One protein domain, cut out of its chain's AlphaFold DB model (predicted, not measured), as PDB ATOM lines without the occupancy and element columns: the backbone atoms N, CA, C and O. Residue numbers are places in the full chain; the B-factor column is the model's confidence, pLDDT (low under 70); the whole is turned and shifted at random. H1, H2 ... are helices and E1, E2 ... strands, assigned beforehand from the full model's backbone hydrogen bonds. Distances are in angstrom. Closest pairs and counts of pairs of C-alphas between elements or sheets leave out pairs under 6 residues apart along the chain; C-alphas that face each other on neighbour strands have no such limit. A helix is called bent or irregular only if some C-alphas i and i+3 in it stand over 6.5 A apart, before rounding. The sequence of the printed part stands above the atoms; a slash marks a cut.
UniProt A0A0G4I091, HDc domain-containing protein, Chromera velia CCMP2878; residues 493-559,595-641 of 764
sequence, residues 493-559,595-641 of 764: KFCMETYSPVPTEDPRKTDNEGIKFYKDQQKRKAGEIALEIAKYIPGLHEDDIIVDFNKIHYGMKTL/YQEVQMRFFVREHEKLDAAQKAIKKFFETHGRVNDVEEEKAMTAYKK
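What this domain is: This is residues 493 to 559 and 595 to 641 of the 764 residues of the protein "HDc domain-containing protein" of Chromera velia CCMP2878 (UniProt A0A0G4I091). A twisted sheet of three long strands makes a wall, with three helices, H1, H2 and H3, over one face and no named helix over the other. A fourth helix, H4, passes the sheet's E1 edge, and its residues 635 to 640 stick out beyond the body, as do residues 504 to 509 of the loop between E1 and H1. The printed part has 114 residues, with four named helices and three named strands in the order E1 H1 H2 E2 E3 H3 H4, and the sheet, in the order E1 E3 E2, is antiparallel throughout. The class is mixed, helices and strands; the whole is compact, with a radius of gyration of the C-alphas of 14.7 A and spans of 44 by 32 by 26 A.

How they stand to each other: E1, residues 493 to 499, is an edge strand, antiparallel to the inner strand E3, residues 596 to 604, at 154 degrees; N 495 and O 602 are within hydrogen-bond range at 2.8 A. On the other side of E3 is the edge strand E2, residues 545 to 553, antiparallel at 162 degrees, with N 548 and O 601 at 2.8 A. H1, residues 512 to 521, and H2, residues 526 to 534, come between E1 and E2 along the chain, in a split strand-helix-strand unit, two strands running the same way with E3 between them; its crossover is right-handed. H1 is on the sheet over E3, only just not over E1 and E2, with 2 C-alphas falling on each; the closest C-alphas of H1 and E3, Tyr 518 and Val 598, are 8.0 A apart. H2 is over E2, slantwise at 49 degrees on the local plane, with the C-alphas of Ala 526 and Val 547 closest at 5.4 A. H1 and H2 are close but not clearly touching, the closest C-alphas being those of Gln 521 and Ile 529 at 7.7 A. H3, residues 607 to 623, is on the same face as H1 and H2, in two layers, helices on one face of a sheet, at a height over the sheet of 8.2 A. With residues 613 to 620 alone H3 touches H2, about perpendicular at 87 degrees, the C-alphas of Ile 533 and Ala 616 being closest at 5.6 A. H4, residues 627 to 640, touches H3 at a steep tilt of 51 degrees, opposite ways, with its residues 627 to 630 alone, and H3 touches H4 with residues 618 to 621 alone; the closest C-alphas, those of Phe 621 and Val 627, are 5.8 A apart. H4 only grazes the sheet, with residues 628 to 634. H1 is apart from H3 and H4, and H2 from H4. Every O i to N i+4 pair is within hydrogen-bond range in H1 and H2, against 11 of 13 in H3 and 8 of 10 in H4.

Where its parts are: E1 begins at C-alpha 493, (-8.030, 3.483, -80.973), and is 18.8 A long. H1 measures 14.2 A and H2 12.3 A. E2 measures 25.9 A and E3 26.5 A. H3, 25.0 A long, is irregular: C-alphas 608 and 611 are 7.4 A apart. H4 runs 20.6 A to C-alpha 640 at (-5.052, -4.180, -63.328).

The domain as a whole: The two C-alphas farthest apart, those of Glu 505 and Gly 539, are 44.7 A apart. Residues 560 to 594 are not printed, and C-alphas 559 and 595 are 6.2 A apart across this cut, within the link from E2 to E3. The link from E1 to H1, residues 500 to 511, is long. The mean pLDDT of the printed part is 86.6; residues 631 to 641 are under 70.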
ATOM      1  N   LYS A 493      -8.016   3.483 -82.438       95.19
ATOM      2  CA  LYS A 493      -8.030   3.483 -80.973       95.19
ATOM      3  C   LYS A 493      -8.988   2.423 -80.459       95.19
ATOM      4  O   LYS A 493     -10.137   2.365 -80.871       95.19
ATOM      5  N   PHE A 494      -8.500   1.595 -79.545       95.88
ATOM      6  CA  PHE A 494      -9.314   0.638 -78.804       95.88
ATOM      7  C   PHE A 494     -10.320   1.385 -77.919       95.88
ATOM      8  O   PHE A 494      -9.913   2.217 -77.108       95.88
ATOM      9  N   CYS A 495     -11.605   1.060 -78.055       94.25
ATOM     10  CA  CYS A 495     -12.677   1.640 -77.253       94.25
ATOM     11  C   CYS A 495     -12.986   0.784 -76.020       94.25
ATOM     12  O   CYS A 495     -13.005   1.317 -74.913       94.25
ATOM     13  N   MET A 496     -13.263  -0.507 -76.232       91.94
ATOM     14  CA  MET A 496     -13.863  -1.418 -75.248       91.94
ATOM     15  C   MET A 496     -13.704  -2.879 -75.708       91.94
ATOM     16  O   MET A 496     -13.688  -3.133 -76.919       91.94
ATOM     17  N   GLU A 497     -13.646  -3.840 -74.785       91.94
ATOM     18  CA  GLU A 497     -13.846  -5.266 -75.091       91.94
ATOM     19  C   GLU A 497     -14.772  -5.962 -74.090       91.94
ATOM     20  O   GLU A 497     -14.682  -5.752 -72.885       91.94
ATOM     21  N   THR A 498     -15.630  -6.845 -74.601       91.94
ATOM     22  CA  THR A 498     -16.498  -7.712 -73.798       91.94
ATOM     23  C   THR A 498     -16.337  -9.172 -74.219       91.94
ATOM     24  O   THR A 498     -15.784  -9.487 -75.280       91.94
ATOM     25  N   TYR A 499     -16.809 -10.078 -73.368       89.94
ATOM     26  CA  TYR A 499     -16.692 -11.520 -73.555       89.94
ATOM     27  C   TYR A 499     -18.076 -12.166 -73.486       89.94
ATOM     28  O   TYR A 499     -18.899 -11.796 -72.652       89.94
ATOM     29  N   SER A 500     -18.323 -13.151 -74.348       89.06
ATOM     30  CA  SER A 500     -19.517 -13.988 -74.247       89.06
ATOM     31  C   SER A 500     -19.517 -14.726 -72.909       89.06
ATOM     32  O   SER A 500     -18.513 -15.374 -72.597       89.06
ATOM     33  N   PRO A 501     -20.639 -14.730 -72.167       84.69
ATOM     34  CA  PRO A 501     -20.776 -15.556 -70.984       84.69
ATOM     35  C   PRO A 501     -20.537 -17.037 -71.275       84.69
ATOM     36  O   PRO A 501     -20.746 -17.545 -72.383       84.69
ATOM     37  N   VAL A 502     -20.095 -17.708 -70.223       80.44
ATOM     38  CA  VAL A 502     -19.552 -19.062 -70.187       80.44
ATOM     39  C   VAL A 502     -20.597 -19.956 -69.509       80.44
ATOM     40  O   VAL A 502     -20.936 -19.697 -68.355       80.44
ATOM     41  N   PRO A 503     -21.140 -20.996 -70.180       79.56
ATOM     42  CA  PRO A 503     -21.960 -22.011 -69.520       79.56
ATOM     43  C   PRO A 503     -21.338 -22.552 -68.225       79.56
ATOM     44  O   PRO A 503     -20.209 -23.042 -68.222       79.56
ATOM     45  N   THR A 504     -22.094 -22.470 -67.133       76.75
ATOM     46  CA  THR A 504     -21.687 -22.929 -65.798       76.75
ATOM     47  C   THR A 504     -22.205 -24.339 -65.509       76.75
ATOM     48  O   THR A 504     -23.191 -24.774 -66.105       76.75
ATOM     49  N   GLU A 505     -21.566 -25.051 -64.572       75.56
ATOM     50  CA  GLU A 505     -21.959 -26.417 -64.179       75.56
ATOM     51  C   GLU A 505     -23.388 -26.512 -63.618       75.56
ATOM     52  O   GLU A 505     -24.034 -27.546 -63.760       75.56
ATOM     53  N   ASP A 506     -23.898 -25.437 -63.008       79.69
ATOM     54  CA  ASP A 506     -25.304 -25.309 -62.617       79.69
ATOM     55  C   ASP A 506     -26.074 -24.590 -63.740       79.69
ATOM     56  O   ASP A 506     -25.939 -23.371 -63.875       79.69
ATOM     57  N   PRO A 507     -26.932 -25.271 -64.526       80.62
ATOM     58  CA  PRO A 507     -27.625 -24.644 -65.652       80.62
ATOM     59  C   PRO A 507     -28.495 -23.442 -65.259       80.62
ATOM     60  O   PRO A 507     -28.783 -22.598 -66.104       80.62
ATOM     61  N   ARG A 508     -28.888 -23.335 -63.980       82.38
ATOM     62  CA  ARG A 508     -29.689 -22.225 -63.435       82.38
ATOM     63  C   ARG A 508     -28.871 -20.951 -63.204       82.38
ATOM     64  O   ARG A 508     -29.459 -19.894 -63.016       82.38
ATOM     65  N   LYS A 509     -27.535 -21.051 -63.188       81.75
ATOM     66  CA  LYS A 509     -26.595 -19.921 -63.074       81.75
ATOM     67  C   LYS A 509     -26.005 -19.500 -64.423       81.75
ATOM     68  O   LYS A 509     -25.280 -18.514 -64.491       81.75
ATOM     69  N   THR A 510     -26.312 -20.234 -65.492       84.56
ATOM     70  CA  THR A 510     -25.843 -19.926 -66.843       84.56
ATOM     71  C   THR A 510     -26.640 -18.774 -67.447       84.56
ATOM     72  O   THR A 510     -27.858 -18.859 -67.600       84.56
ATOM     73  N   ASP A 511     -25.935 -17.724 -67.868       87.69
ATOM     74  CA  ASP A 511     -26.497 -16.581 -68.590       87.69
ATOM     75  C   ASP A 511     -26.823 -16.944 -70.053       87.69
ATOM     76  O   ASP A 511     -26.102 -16.626 -71.004       87.69
ATOM     77  N   ASN A 512     -27.927 -17.672 -70.222       89.00
ATOM     78  CA  ASN A 512     -28.420 -18.119 -71.523       89.00
ATOM     79  C   ASN A 512     -28.820 -16.949 -72.440       89.00
ATOM     80  O   ASN A 512     -28.686 -17.063 -73.659       89.00
ATOM     81  N   GLU A 513     -29.289 -15.833 -71.875       89.69
ATOM     82  CA  GLU A 513     -29.667 -14.638 -72.639       89.69
ATOM     83  C   GLU A 513     -28.435 -13.933 -73.206       89.69
ATOM     84  O   GLU A 513     -28.417 -13.601 -74.390       89.69
ATOM     85  N   GLY A 514     -27.368 -13.804 -72.416       88.88
ATOM     86  CA  GLY A 514     -26.071 -13.321 -72.879       88.88
ATOM     87  C   GLY A 514     -25.479 -14.217 -73.959       88.88
ATOM     88  O   GLY A 514     -25.179 -13.743 -75.053       88.88
ATOM     89  N   ILE A 515     -25.398 -15.531 -73.724       89.00
ATOM     90  CA  ILE A 515     -24.921 -16.494 -74.735       89.00
ATOM     91  C   ILE A 515     -25.717 -16.366 -76.043       89.00
ATOM     92  O   ILE A 515     -25.136 -16.429 -77.132       89.00
ATOM     93  N   LYS A 516     -27.040 -16.176 -75.962       91.94
ATOM     94  CA  LYS A 516     -27.890 -15.935 -77.131       91.94
ATOM     95  C   LYS A 516     -27.562 -14.596 -77.799       91.94
ATOM     96  O   LYS A 516     -27.340 -14.591 -79.006       91.94
ATOM     97  N   PHE A 517     -27.458 -13.503 -77.040       93.81
ATOM     98  CA  PHE A 517     -27.074 -12.182 -77.546       93.81
ATOM     99  C   PHE A 517     -25.770 -12.252 -78.350       93.81
ATOM    100  O   PHE A 517     -25.780 -11.917 -79.532       93.81
ATOM    101  N   TYR A 518     -24.675 -12.780 -77.788       92.44
ATOM    102  CA  TYR A 518     -23.405 -12.884 -78.523       92.44
ATOM    103  C   TYR A 518     -23.520 -13.779 -79.765       92.44
ATOM    104  O   TYR A 518     -22.897 -13.479 -80.784       92.44
ATOM    105  N   LYS A 519     -24.307 -14.865 -79.726       91.25
ATOM    106  CA  LYS A 519     -24.569 -15.716 -80.905       91.25
ATOM    107  C   LYS A 519     -25.371 -15.003 -81.991       91.25
ATOM    108  O   LYS A 519     -25.144 -15.280 -83.164       91.25
ATOM    109  N   ASP A 520     -26.296 -14.124 -81.624       93.44
ATOM    110  CA  ASP A 520     -27.115 -13.372 -82.575       93.44
ATOM    111  C   ASP A 520     -26.337 -12.181 -83.162       93.44
ATOM    112  O   ASP A 520     -26.379 -11.982 -84.375       93.44
ATOM    113  N   GLN A 521     -25.514 -11.478 -82.370       93.06
ATOM    114  CA  GLN A 521     -24.613 -10.441 -82.897       93.06
ATOM    115  C   GLN A 521     -23.581 -11.014 -83.889       93.06
ATOM    116  O   GLN A 521     -23.319 -10.400 -84.916       93.06
ATOM    117  N   GLN A 522     -23.059 -12.226 -83.657       90.50
ATOM    118  CA  GLN A 522     -22.133 -12.909 -84.581       90.50
ATOM    119  C   GLN A 522     -22.729 -13.274 -85.955       90.50
ATOM    120  O   GLN A 522     -21.973 -13.664 -86.842       90.50
ATOM    121  N   LYS A 523     -24.057 -13.208 -86.133       90.81
ATOM    122  CA  LYS A 523     -24.730 -13.450 -87.426       90.81
ATOM    123  C   LYS A 523     -24.926 -12.168 -88.239       90.81
ATOM    124  O   LYS A 523     -25.240 -12.252 -89.422       90.81
ATOM    125  N   ARG A 524     -24.806 -11.001 -87.600       92.50
ATOM    126  CA  ARG A 524     -24.978  -9.683 -88.223       92.50
ATOM    127  C   ARG A 524     -23.694  -9.249 -88.913       92.50
ATOM    128  O   ARG A 524     -22.598  -9.638 -88.504       92.50
ATOM    129  N   LYS A 525     -23.805  -8.375 -89.913       89.81
ATOM    130  CA  LYS A 525     -22.618  -7.722 -90.482       89.81
ATOM    131  C   LYS A 525     -22.076  -6.701 -89.480       89.81
ATOM    132  O   LYS A 525     -22.842  -5.976 -88.850       89.81
ATOM    133  N   ALA A 526     -20.751  -6.588 -89.367       90.00
ATOM    134  CA  ALA A 526     -20.107  -5.649 -88.438       90.00
ATOM    135  C   ALA A 526     -20.588  -4.191 -88.626       90.00
ATOM    136  O   ALA A 526     -20.793  -3.482 -87.642       90.00
ATOM    137  N   GLY A 527     -20.848  -3.780 -89.876       90.44
ATOM    138  CA  GLY A 527     -21.419  -2.469 -90.209       90.44
ATOM    139  C   GLY A 527     -22.829  -2.243 -89.647       90.44
ATOM    140  O   GLY A 527     -23.104  -1.176 -89.120       90.44
ATOM    141  N   GLU A 528     -23.700  -3.258 -89.633       94.56
ATOM    142  CA  GLU A 528     -25.059  -3.141 -89.070       94.56
ATOM    143  C   GLU A 528     -25.034  -2.869 -87.559       94.56
ATOM    144  O   GLU A 528     -25.916  -2.192 -87.030       94.56
ATOM    145  N   ILE A 529     -24.033  -3.418 -86.863       96.06
ATOM    146  CA  ILE A 529     -23.803  -3.186 -85.434       96.06
ATOM    147  C   ILE A 529     -23.195  -1.790 -85.231       96.06
ATOM    148  O   ILE A 529     -23.657  -1.043 -84.370       96.06
ATOM    149  N   ALA A 530     -22.209  -1.402 -86.045       96.44
ATOM    150  CA  ALA A 530     -21.615  -0.064 -86.015       96.44
ATOM    151  C   ALA A 530     -22.660   1.044 -86.258       96.44
ATOM    152  O   ALA A 530     -22.695   2.025 -85.516       96.44
ATOM    153  N   LEU A 531     -23.565   0.850 -87.221       96.88
ATOM    154  CA  LEU A 531     -24.688   1.738 -87.532       96.88
ATOM    155  C   LEU A 531     -25.683   1.871 -86.380       96.88
ATOM    156  O   LEU A 531     -26.218   2.951 -86.127       96.88
ATOM    157  N   GLU A 532     -25.971   0.771 -85.690       97.12
ATOM    158  CA  GLU A 532     -26.821   0.798 -84.506       97.12
ATOM    159  C   GLU A 532     -26.156   1.570 -83.362       97.12
ATOM    160  O   GLU A 532     -26.790   2.430 -82.757       97.12
ATOM    161  N   ILE A 533     -24.867   1.321 -83.118       96.62
ATOM    162  CA  ILE A 533     -24.082   2.024 -82.100       96.62
ATOM    163  C   ILE A 533     -24.023   3.531 -82.408       96.62
ATOM    164  O   ILE A 533     -24.286   4.349 -81.527       96.62
ATOM    165  N   ALA A 534     -23.743   3.913 -83.657       96.56
ATOM    166  CA  ALA A 534     -23.640   5.309 -84.085       96.56
ATOM    167  C   ALA A 534     -24.896   6.139 -83.747       96.56
ATOM    168  O   ALA A 534     -24.785   7.277 -83.289       96.56
ATOM    169  N   LYS A 535     -26.097   5.554 -83.861       96.88
ATOM    170  CA  LYS A 535     -27.380   6.237 -83.591       96.88
ATOM    171  C   LYS A 535     -27.546   6.736 -82.148       96.88
ATOM    172  O   LYS A 535     -28.357   7.631 -81.915       96.88
ATOM    173  N   TYR A 536     -26.802   6.206 -81.175       95.88
ATOM    174  CA  TYR A 536     -26.941   6.598 -79.764       95.88
ATOM    175  C   TYR A 536     -26.286   7.945 -79.397       95.88
ATOM    176  O   TYR A 536     -26.551   8.461 -78.299       95.88
ATOM    177  N   ILE A 537     -25.412   8.495 -80.253       95.06
ATOM    178  CA  ILE A 537     -24.668   9.746 -80.018       95.06
ATOM    179  C   ILE A 537     -24.576  10.558 -81.328       95.06
ATOM    180  O   ILE A 537     -23.947  10.097 -82.278       95.06
ATOM    181  N   PRO A 538     -25.137  11.783 -81.395       92.88
ATOM    182  CA  PRO A 538     -25.006  12.645 -82.572       92.88
ATOM    183  C   PRO A 538     -23.544  12.944 -82.936       92.88
ATOM    184  O   PRO A 538     -22.719  13.181 -82.056       92.88
ATOM    185  N   GLY A 539     -23.240  12.979 -84.237       90.62
ATOM    186  CA  GLY A 539     -21.895  13.259 -84.765       90.62
ATOM    187  C   GLY A 539     -20.991  12.031 -84.941       90.62
ATOM    188  O   GLY A 539     -19.866  12.178 -85.420       90.62
ATOM    189  N   LEU A 540     -21.474  10.835 -84.592       95.44
ATOM    190  CA  LEU A 540     -20.812   9.558 -84.850       95.44
ATOM    191  C   LEU A 540     -21.457   8.873 -86.071       95.44
ATOM    192  O   LEU A 540     -22.683   8.840 -86.174       95.44
ATOM    193  N   HIS A 541     -20.647   8.346 -86.989       95.62
ATOM    194  CA  HIS A 541     -21.083   7.576 -88.161       95.62
ATOM    195  C   HIS A 541     -20.741   6.088 -88.005       95.62
ATOM    196  O   HIS A 541     -19.908   5.721 -87.175       95.62
ATOM    197  N   GLU A 542     -21.347   5.221 -88.821       94.69
ATOM    198  CA  GLU A 542     -21.013   3.789 -88.829       94.69
ATOM    199  C   GLU A 542     -19.535   3.558 -89.196       94.69
ATOM    200  O   GLU A 542     -18.849   2.782 -88.533       94.69
ATOM    201  N   ASP A 543     -19.007   4.337 -90.147       94.06
ATOM    202  CA  ASP A 543     -17.601   4.303 -90.572       94.06
ATOM    203  C   ASP A 543     -16.608   4.772 -89.503       94.06
ATOM    204  O   ASP A 543     -15.409   4.526 -89.627       94.06
ATOM    205  N   ASP A 544     -17.052   5.438 -88.436       95.62
ATOM    206  CA  ASP A 544     -16.141   5.802 -87.350       95.62
ATOM    207  C   ASP A 544     -15.779   4.590 -86.490       95.62
ATOM    208  O   ASP A 544     -14.689   4.551 -85.917       95.62
ATOM    209  N   ILE A 545     -16.681   3.608 -86.402       96.94
ATOM    210  CA  ILE A 545     -16.597   2.460 -85.501       96.94
ATOM    211  C   ILE A 545     -16.117   1.222 -86.269       96.94
ATOM    212  O   ILE A 545     -16.452   0.989 -87.429       96.94
ATOM    213  N   ILE A 546     -15.343   0.380 -85.592       96.31
ATOM    214  CA  ILE A 546     -15.001  -0.970 -86.045       96.31
ATOM    215  C   ILE A 546     -15.470  -1.953 -84.976       96.31
ATOM    216  O   ILE A 546     -15.168  -1.770 -83.795       96.31
ATOM    217  N   VAL A 547     -16.182  -2.996 -85.401       95.56
ATOM    218  CA  VAL A 547     -16.630  -4.110 -84.557       95.56
ATOM    219  C   VAL A 547     -15.858  -5.364 -84.971       95.56
ATOM    220  O   VAL A 547     -15.922  -5.778 -86.125       95.56
ATOM    221  N   ASP A 548     -15.116  -5.946 -84.031       93.75
ATOM    222  CA  ASP A 548     -14.211  -7.083 -84.227       93.75
ATOM    223  C   ASP A 548     -14.661  -8.266 -83.356       93.75
ATOM    224  O   ASP A 548     -14.792  -8.131 -82.136       93.75
ATOM    225  N   PHE A 549     -14.893  -9.432 -83.965       92.19
ATOM    226  CA  PHE A 549     -15.259 -10.663 -83.259       92.19
ATOM    227  C   PHE A 549     -14.102 -11.659 -83.296       92.19
ATOM    228  O   PHE A 549     -13.775 -12.201 -84.348       92.19
ATOM    229  N   ASN A 550     -13.531 -11.961 -82.131       91.25
ATOM    230  CA  ASN A 550     -12.446 -12.930 -82.000       91.25
ATOM    231  C   ASN A 550     -12.980 -14.220 -81.359       91.25
ATOM    232  O   ASN A 550     -13.530 -14.195 -80.257       91.25
ATOM    233  N   LYS A 551     -12.821 -15.354 -82.051       91.81
ATOM    234  CA  LYS A 551     -13.151 -16.703 -81.556       91.81
ATOM    235  C   LYS A 551     -11.849 -17.412 -81.201       91.81
ATOM    236  O   LYS A 551     -11.191 -17.964 -82.076       91.81
ATOM    237  N   ILE A 552     -11.461 -17.372 -79.931       92.50
ATOM    238  CA  ILE A 552     -10.191 -17.947 -79.473       92.50
ATOM    239  C   ILE A 552     -10.486 -19.323 -78.878       92.50
ATOM    240  O   ILE A 552     -11.341 -19.454 -78.006       92.50
ATOM    241  N   HIS A 553      -9.810 -20.361 -79.372       92.25
ATOM    242  CA  HIS A 553     -10.077 -21.747 -78.984       92.25
ATOM    243  C   HIS A 553      -8.817 -22.610 -78.890       92.25
ATOM    244  O   HIS A 553      -7.775 -22.292 -79.467       92.25
ATOM    245  N   TYR A 554      -8.935 -23.745 -78.205       90.44
ATOM    246  CA  TYR A 554      -7.841 -24.701 -77.998       90.44
ATOM    247  C   TYR A 554      -7.466 -25.470 -79.276       90.44
ATOM    248  O   TYR A 554      -6.319 -25.858 -79.441       90.44
ATOM    249  N   GLY A 555      -8.399 -25.628 -80.219       87.19
ATOM    250  CA  GLY A 555      -8.123 -26.208 -81.542       87.19
ATOM    251  C   GLY A 555      -9.400 -26.635 -82.259       87.19
ATOM    252  O   GLY A 555      -9.639 -26.233 -83.391       87.19
ATOM    253  N   MET A 556     -10.289 -27.321 -81.539       87.06
ATOM    254  CA  MET A 556     -11.535 -27.887 -82.073       87.06
ATOM    255  C   MET A 556     -12.779 -27.031 -81.769       87.06
ATOM    256  O   MET A 556     -13.840 -27.549 -81.418       87.06
ATOM    257  N   LYS A 557     -12.667 -25.699 -81.905       89.12
ATOM    258  CA  LYS A 557     -13.747 -24.744 -81.580       89.12
ATOM    259  C   LYS A 557     -14.260 -24.995 -80.147       89.12
ATOM    260  O   LYS A 557     -13.462 -25.020 -79.216       89.12
ATOM    261  N   THR A 558     -15.563 -25.196 -79.951       86.88
ATOM    262  CA  THR A 558     -16.180 -25.473 -78.639       86.88
ATOM    263  C   THR A 558     -15.950 -26.892 -78.107       86.88
ATOM    264  O   THR A 558     -16.308 -27.157 -76.961       86.88
ATOM    265  N   LEU A 559     -15.424 -27.815 -78.919       86.75
ATOM    266  CA  LEU A 559     -15.195 -29.207 -78.530       86.75
ATOM    267  C   LEU A 559     -13.875 -29.348 -77.761       86.75
ATOM    268  O   LEU A 559     -12.921 -28.605 -77.997       86.75
ATOM    269  N   TYR A 595     -13.385 -24.730 -74.050       86.50
ATOM    270  CA  TYR A 595     -12.366 -24.821 -75.101       86.50
ATOM    271  C   TYR A 595     -12.439 -23.699 -76.140       86.50
ATOM    272  O   TYR A 595     -11.547 -23.604 -76.980       86.50
ATOM    273  N   GLN A 596     -13.453 -22.830 -76.059       90.38
ATOM    274  CA  GLN A 596     -13.595 -21.628 -76.876       90.38
ATOM    275  C   GLN A 596     -14.159 -20.474 -76.048       90.38
ATOM    276  O   GLN A 596     -15.194 -20.623 -75.405       90.38
ATOM    277  N   GLU A 597     -13.536 -19.309 -76.167       90.44
ATOM    278  CA  GLU A 597     -14.108 -18.020 -75.782       90.44
ATOM    279  C   GLU A 597     -14.526 -17.230 -77.035       90.44
ATOM    280  O   GLU A 597     -13.988 -17.418 -78.132       90.44
ATOM    281  N   VAL A 598     -15.493 -16.326 -76.875       91.12
ATOM    282  CA  VAL A 598     -15.846 -15.342 -77.906       91.12
ATOM    283  C   VAL A 598     -15.690 -13.954 -77.311       91.12
ATOM    284  O   VAL A 598     -16.311 -13.638 -76.299       91.12
ATOM    285  N   GLN A 599     -14.877 -13.132 -77.960       91.81
ATOM    286  CA  GLN A 599     -14.633 -11.744 -77.608       91.81
ATOM    287  C   GLN A 599     -15.263 -10.824 -78.655       91.81
ATOM    288  O   GLN A 599     -15.057 -11.014 -79.854       91.81
ATOM    289  N   MET A 600     -15.975  -9.797 -78.193       94.06
ATOM    290  CA  MET A 600     -16.436  -8.680 -79.014       94.06
ATOM    291  C   MET A 600     -15.611  -7.447 -78.643       94.06
ATOM    292  O   MET A 600     -15.520  -7.078 -77.472       94.06
ATOM    293  N   ARG A 601     -14.959  -6.830 -79.624       94.75
ATOM    294  CA  ARG A 601     -14.051  -5.701 -79.416       94.75
ATOM    295  C   ARG A 601     -14.420  -4.545 -80.332       94.75
ATOM    296  O   ARG A 601     -14.811  -4.746 -81.477       94.75
ATOM    297  N   PHE A 602     -14.254  -3.334 -79.818       96.44
ATOM    298  CA  PHE A 602     -14.608  -2.111 -80.519       96.44
ATOM    299  C   PHE A 602     -13.394  -1.206 -80.681       96.44
ATOM    300  O   PHE A 602     -12.627  -1.002 -79.733       96.44
ATOM    301  N   PHE A 603     -13.255  -0.616 -81.864       97.31
ATOM    302  CA  PHE A 603     -12.283   0.437 -82.140       97.31
ATOM    303  C   PHE A 603     -12.969   1.654 -82.759       97.31
ATOM    304  O   PHE A 603     -14.076   1.553 -83.286       97.31
ATOM    305  N   VAL A 604     -12.284   2.795 -82.718       97.00
ATOM    306  CA  VAL A 604     -12.642   4.006 -83.457       97.00
ATOM    307  C   VAL A 604     -11.496   4.401 -84.388       97.00
ATOM    308  O   VAL A 604     -10.318   4.297 -84.017       97.00
ATOM    309  N   ARG A 605     -11.828   4.849 -85.602       96.31
ATOM    310  CA  ARG A 605     -10.835   5.297 -86.589       96.31
ATOM    311  C   ARG A 605     -10.178   6.614 -86.183       96.31
ATOM    312  O   ARG A 605      -8.955   6.732 -86.251       96.31
ATOM    313  N   GLU A 606     -10.968   7.560 -85.675       94.62
ATOM    314  CA  GLU A 606     -10.499   8.887 -85.266       94.62
ATOM    315  C   GLU A 606     -10.428   9.063 -83.748       94.62
ATOM    316  O   GLU A 606     -11.376   8.781 -83.017       94.62
ATOM    317  N   HIS A 607      -9.290   9.571 -83.266       92.19
ATOM    318  CA  HIS A 607      -9.014   9.716 -81.832       92.19
ATOM    319  C   HIS A 607      -9.991  10.669 -81.131       92.19
ATOM    320  O   HIS A 607     -10.427  10.391 -80.018       92.19
ATOM    321  N   GLU A 608     -10.383  11.756 -81.797       94.56
ATOM    322  CA  GLU A 608     -11.321  12.760 -81.273       94.56
ATOM    323  C   GLU A 608     -12.718  12.181 -80.994       94.56
ATOM    324  O   GLU A 608     -13.447  12.680 -80.139       94.56
ATOM    325  N   LYS A 609     -13.080  11.083 -81.671       95.44
ATOM    326  CA  LYS A 609     -14.376  10.410 -81.529       95.44
ATOM    327  C   LYS A 609     -14.378   9.300 -80.470       95.44
ATOM    328  O   LYS A 609     -15.426   8.703 -80.239       95.44
ATOM    329  N   LEU A 610     -13.255   9.038 -79.789       94.19
ATOM    330  CA  LEU A 610     -13.118   7.959 -78.795       94.19
ATOM    331  C   LEU A 610     -14.139   8.060 -77.653       94.19
ATOM    332  O   LEU A 610     -14.867   7.101 -77.397       94.19
ATOM    333  N   ASP A 611     -14.253   9.228 -77.023       93.81
ATOM    334  CA  ASP A 611     -15.205   9.474 -75.933       93.81
ATOM    335  C   ASP A 611     -16.666   9.309 -76.378       93.81
ATOM    336  O   ASP A 611     -17.510   8.837 -75.612       93.81
ATOM    337  N   ALA A 612     -16.979   9.721 -77.610       95.81
ATOM    338  CA  ALA A 612     -18.307   9.576 -78.199       95.81
ATOM    339  C   ALA A 612     -18.616   8.098 -78.481       95.81
ATOM    340  O   ALA A 612     -19.669   7.607 -78.073       95.81
ATOM    341  N   ALA A 613     -17.671   7.375 -79.087       95.94
ATOM    342  CA  ALA A 613     -17.782   5.951 -79.371       95.94
ATOM    343  C   ALA A 613     -17.941   5.122 -78.089       95.94
ATOM    344  O   ALA A 613     -18.867   4.323 -78.002       95.94
ATOM    345  N   GLN A 614     -17.132   5.349 -77.051       95.00
ATOM    346  CA  GLN A 614     -17.270   4.641 -75.769       95.00
ATOM    347  C   GLN A 614     -18.644   4.863 -75.115       95.00
ATOM    348  O   GLN A 614     -19.255   3.915 -74.618       95.00
ATOM    349  N   LYS A 615     -19.179   6.093 -75.156       94.88
ATOM    350  CA  LYS A 615     -20.535   6.401 -74.660       94.88
ATOM    351  C   LYS A 615     -21.621   5.722 -75.503       94.88
ATOM    352  O   LYS A 615     -22.591   5.220 -74.941       94.88
ATOM    353  N   ALA A 616     -21.456   5.687 -76.824       96.38
ATOM    354  CA  ALA A 616     -22.373   5.025 -77.747       96.38
ATOM    355  C   ALA A 616     -22.403   3.499 -77.544       96.38
ATOM    356  O   ALA A 616     -23.475   2.915 -77.412       96.38
ATOM    357  N   ILE A 617     -21.230   2.867 -77.433       95.38
ATOM    358  CA  ILE A 617     -21.088   1.426 -77.179       95.38
ATOM    359  C   ILE A 617     -21.711   1.071 -75.822       95.38
ATOM    360  O   ILE A 617     -22.497   0.130 -75.742       95.38
ATOM    361  N   LYS A 618     -21.459   1.855 -74.762       93.81
ATOM    362  CA  LYS A 618     -22.092   1.626 -73.451       93.81
ATOM    363  C   LYS A 618     -23.625   1.652 -73.537       93.81
ATOM    364  O   LYS A 618     -24.262   0.730 -73.038       93.81
ATOM    365  N   LYS A 619     -24.202   2.638 -74.236       94.94
ATOM    366  CA  LYS A 619     -25.654   2.721 -74.480       94.94
ATOM    367  C   LYS A 619     -26.202   1.541 -75.289       94.94
ATOM    368  O   LYS A 619     -27.315   1.092 -75.023       94.94
ATOM    369  N   PHE A 620     -25.437   1.020 -76.248       95.50
ATOM    370  CA  PHE A 620     -25.812  -0.174 -77.007       95.50
ATOM    371  C   PHE A 620     -25.952  -1.401 -76.094       95.50
ATOM    372  O   PHE A 620     -26.990  -2.063 -76.134       95.50
ATOM    373  N   PHE A 621     -24.975  -1.665 -75.219       94.06
ATOM    374  CA  PHE A 621     -25.073  -2.758 -74.240       94.06
ATOM    375  C   PHE A 621     -26.192  -2.515 -73.211       94.06
ATOM    376  O   PHE A 621     -26.948  -3.436 -72.918       94.06
ATOM    377  N   GLU A 622     -26.368  -1.282 -72.718       92.75
ATOM    378  CA  GLU A 622     -27.484  -0.914 -71.825       92.75
ATOM    379  C   GLU A 622     -28.854  -1.209 -72.450       92.75
ATOM    380  O   GLU A 622     -29.699  -1.835 -71.813       92.75
ATOM    381  N   THR A 623     -29.055  -0.824 -73.713       93.50
ATOM    382  CA  THR A 623     -30.325  -1.017 -74.439       93.50
ATOM    383  C   THR A 623     -30.639  -2.499 -74.679       93.50
ATOM    384  O   THR A 623     -31.804  -2.886 -74.709       93.50
ATOM    385  N   HIS A 624     -29.612  -3.350 -74.771       92.00
ATOM    386  CA  HIS A 624     -29.751  -4.807 -74.874       92.00
ATOM    387  C   HIS A 624     -29.818  -5.531 -73.514       92.00
ATOM    388  O   HIS A 624     -29.761  -6.758 -73.475       92.00
ATOM    389  N   GLY A 625     -29.898  -4.806 -72.391       88.19
ATOM    390  CA  GLY A 625     -29.914  -5.400 -71.046       88.19
ATOM    391  C   GLY A 625     -28.572  -6.003 -70.603       88.19
ATOM    392  O   GLY A 625     -28.520  -6.765 -69.642       88.19
ATOM    393  N   ARG A 626     -27.470  -5.665 -71.281       89.38
ATOM    394  CA  ARG A 626     -26.116  -6.214 -71.083       89.38
ATOM    395  C   ARG A 626     -25.195  -5.276 -70.293       89.38
ATOM    396  O   ARG A 626     -24.008  -5.170 -70.586       89.38
ATOM    397  N   VAL A 627     -25.731  -4.566 -69.297       78.94
ATOM    398  CA  VAL A 627     -24.975  -3.566 -68.508       78.94
ATOM    399  C   VAL A 627     -23.749  -4.189 -67.827       78.94
ATOM    400  O   VAL A 627     -22.662  -3.615 -67.872       78.94
ATOM    401  N   ASN A 628     -23.911  -5.385 -67.253       74.25
ATOM    402  CA  ASN A 628     -22.874  -6.078 -66.479       74.25
ATOM    403  C   ASN A 628     -21.613  -6.379 -67.312       74.25
ATOM    404  O   ASN A 628     -20.506  -6.199 -66.808       74.25
ATOM    405  N   ASP A 629     -21.769  -6.719 -68.597       73.94
ATOM    406  CA  ASP A 629     -20.669  -6.981 -69.543       73.94
ATOM    407  C   ASP A 629     -19.704  -5.782 -69.665       73.94
ATOM    408  O   ASP A 629     -18.528  -5.954 -69.979       73.94
ATOM    409  N   VAL A 630     -20.195  -4.564 -69.398       70.12
ATOM    410  CA  VAL A 630     -19.429  -3.305 -69.426       70.12
ATOM    411  C   VAL A 630     -18.849  -2.947 -68.049       70.12
ATOM    412  O   VAL A 630     -17.874  -2.199 -67.943       70.12
ATOM    413  N   GLU A 631     -19.437  -3.448 -66.961       59.75
ATOM    414  CA  GLU A 631     -18.978  -3.163 -65.595       59.75
ATOM    415  C   GLU A 631     -17.903  -4.148 -65.115       59.75
ATOM    416  O   GLU A 631     -16.964  -3.735 -64.427       59.75
ATOM    417  N   GLU A 632     -17.939  -5.404 -65.563       54.69
ATOM    418  CA  GLU A 632     -16.866  -6.377 -65.317       54.69
ATOM    419  C   GLU A 632     -15.532  -5.954 -65.959       54.69
ATOM    420  O   GLU A 632     -14.473  -6.097 -65.339       54.69
ATOM    421  N   GLU A 633     -15.555  -5.329 -67.146       52.34
ATOM    422  CA  GLU A 633     -14.349  -4.758 -67.771       52.34
ATOM    423  C   GLU A 633     -13.741  -3.651 -66.890       52.34
ATOM    424  O   GLU A 633     -12.518  -3.581 -66.719       52.34
ATOM    425  N   LYS A 634     -14.576  -2.817 -66.250       49.06
ATOM    426  CA  LYS A 634     -14.111  -1.802 -65.292       49.06
ATOM    427  C   LYS A 634     -13.542  -2.432 -64.029       49.06
ATOM    428  O   LYS A 634     -12.527  -1.940 -63.543       49.06
ATOM    429  N   ALA A 635     -14.138  -3.508 -63.516       40.91
ATOM    430  CA  ALA A 635     -13.620  -4.232 -62.357       40.91
ATOM    431  C   ALA A 635     -12.250  -4.870 -62.656       40.91
ATOM    432  O   ALA A 635     -11.298  -4.653 -61.904       40.91
ATOM    433  N   MET A 636     -12.096  -5.553 -63.798       44.31
ATOM    434  CA  MET A 636     -10.800  -6.089 -64.241       44.31
ATOM    435  C   MET A 636      -9.774  -4.994 -64.552       44.31
ATOM    436  O   MET A 636      -8.591  -5.154 -64.252       44.31
ATOM    437  N   THR A 637     -10.194  -3.862 -65.117       47.31
ATOM    438  CA  THR A 637      -9.302  -2.723 -65.386       47.31
ATOM    439  C   THR A 637      -8.887  -2.017 -64.094       47.31
ATOM    440  O   THR A 637      -7.734  -1.613 -63.964       47.31
ATOM    441  N   ALA A 638      -9.778  -1.910 -63.107       35.12
ATOM    442  CA  ALA A 638      -9.462  -1.401 -61.776       35.12
ATOM    443  C   ALA A 638      -8.545  -2.358 -61.002       35.12
ATOM    444  O   ALA A 638      -7.644  -1.892 -60.313       35.12
ATOM    445  N   TYR A 639      -8.712  -3.676 -61.155       32.81
ATOM    446  CA  TYR A 639      -7.785  -4.679 -60.626       32.81
ATOM    447  C   TYR A 639      -6.393  -4.543 -61.266       32.81
ATOM    448  O   TYR A 639      -5.402  -4.418 -60.551       32.81
ATOM    449  N   LYS A 640      -6.313  -4.426 -62.599       37.31
ATOM    450  CA  LYS A 640      -5.052  -4.180 -63.328       37.31
ATOM    451  C   LYS A 640      -4.390  -2.839 -62.974       37.31
ATOM    452  O   LYS A 640      -3.172  -2.776 -62.975       37.31
ATOM    453  N   LYS A 641      -5.162  -1.799 -62.627       41.56
ATOM    454  CA  LYS A 641      -4.660  -0.512 -62.093       41.56
ATOM    455  C   LYS A 641      -4.314  -0.539 -60.593       41.56
ATOM    456  O   LYS A 641      -3.764   0.437 -60.091       41.56
TER     457      LYS A 641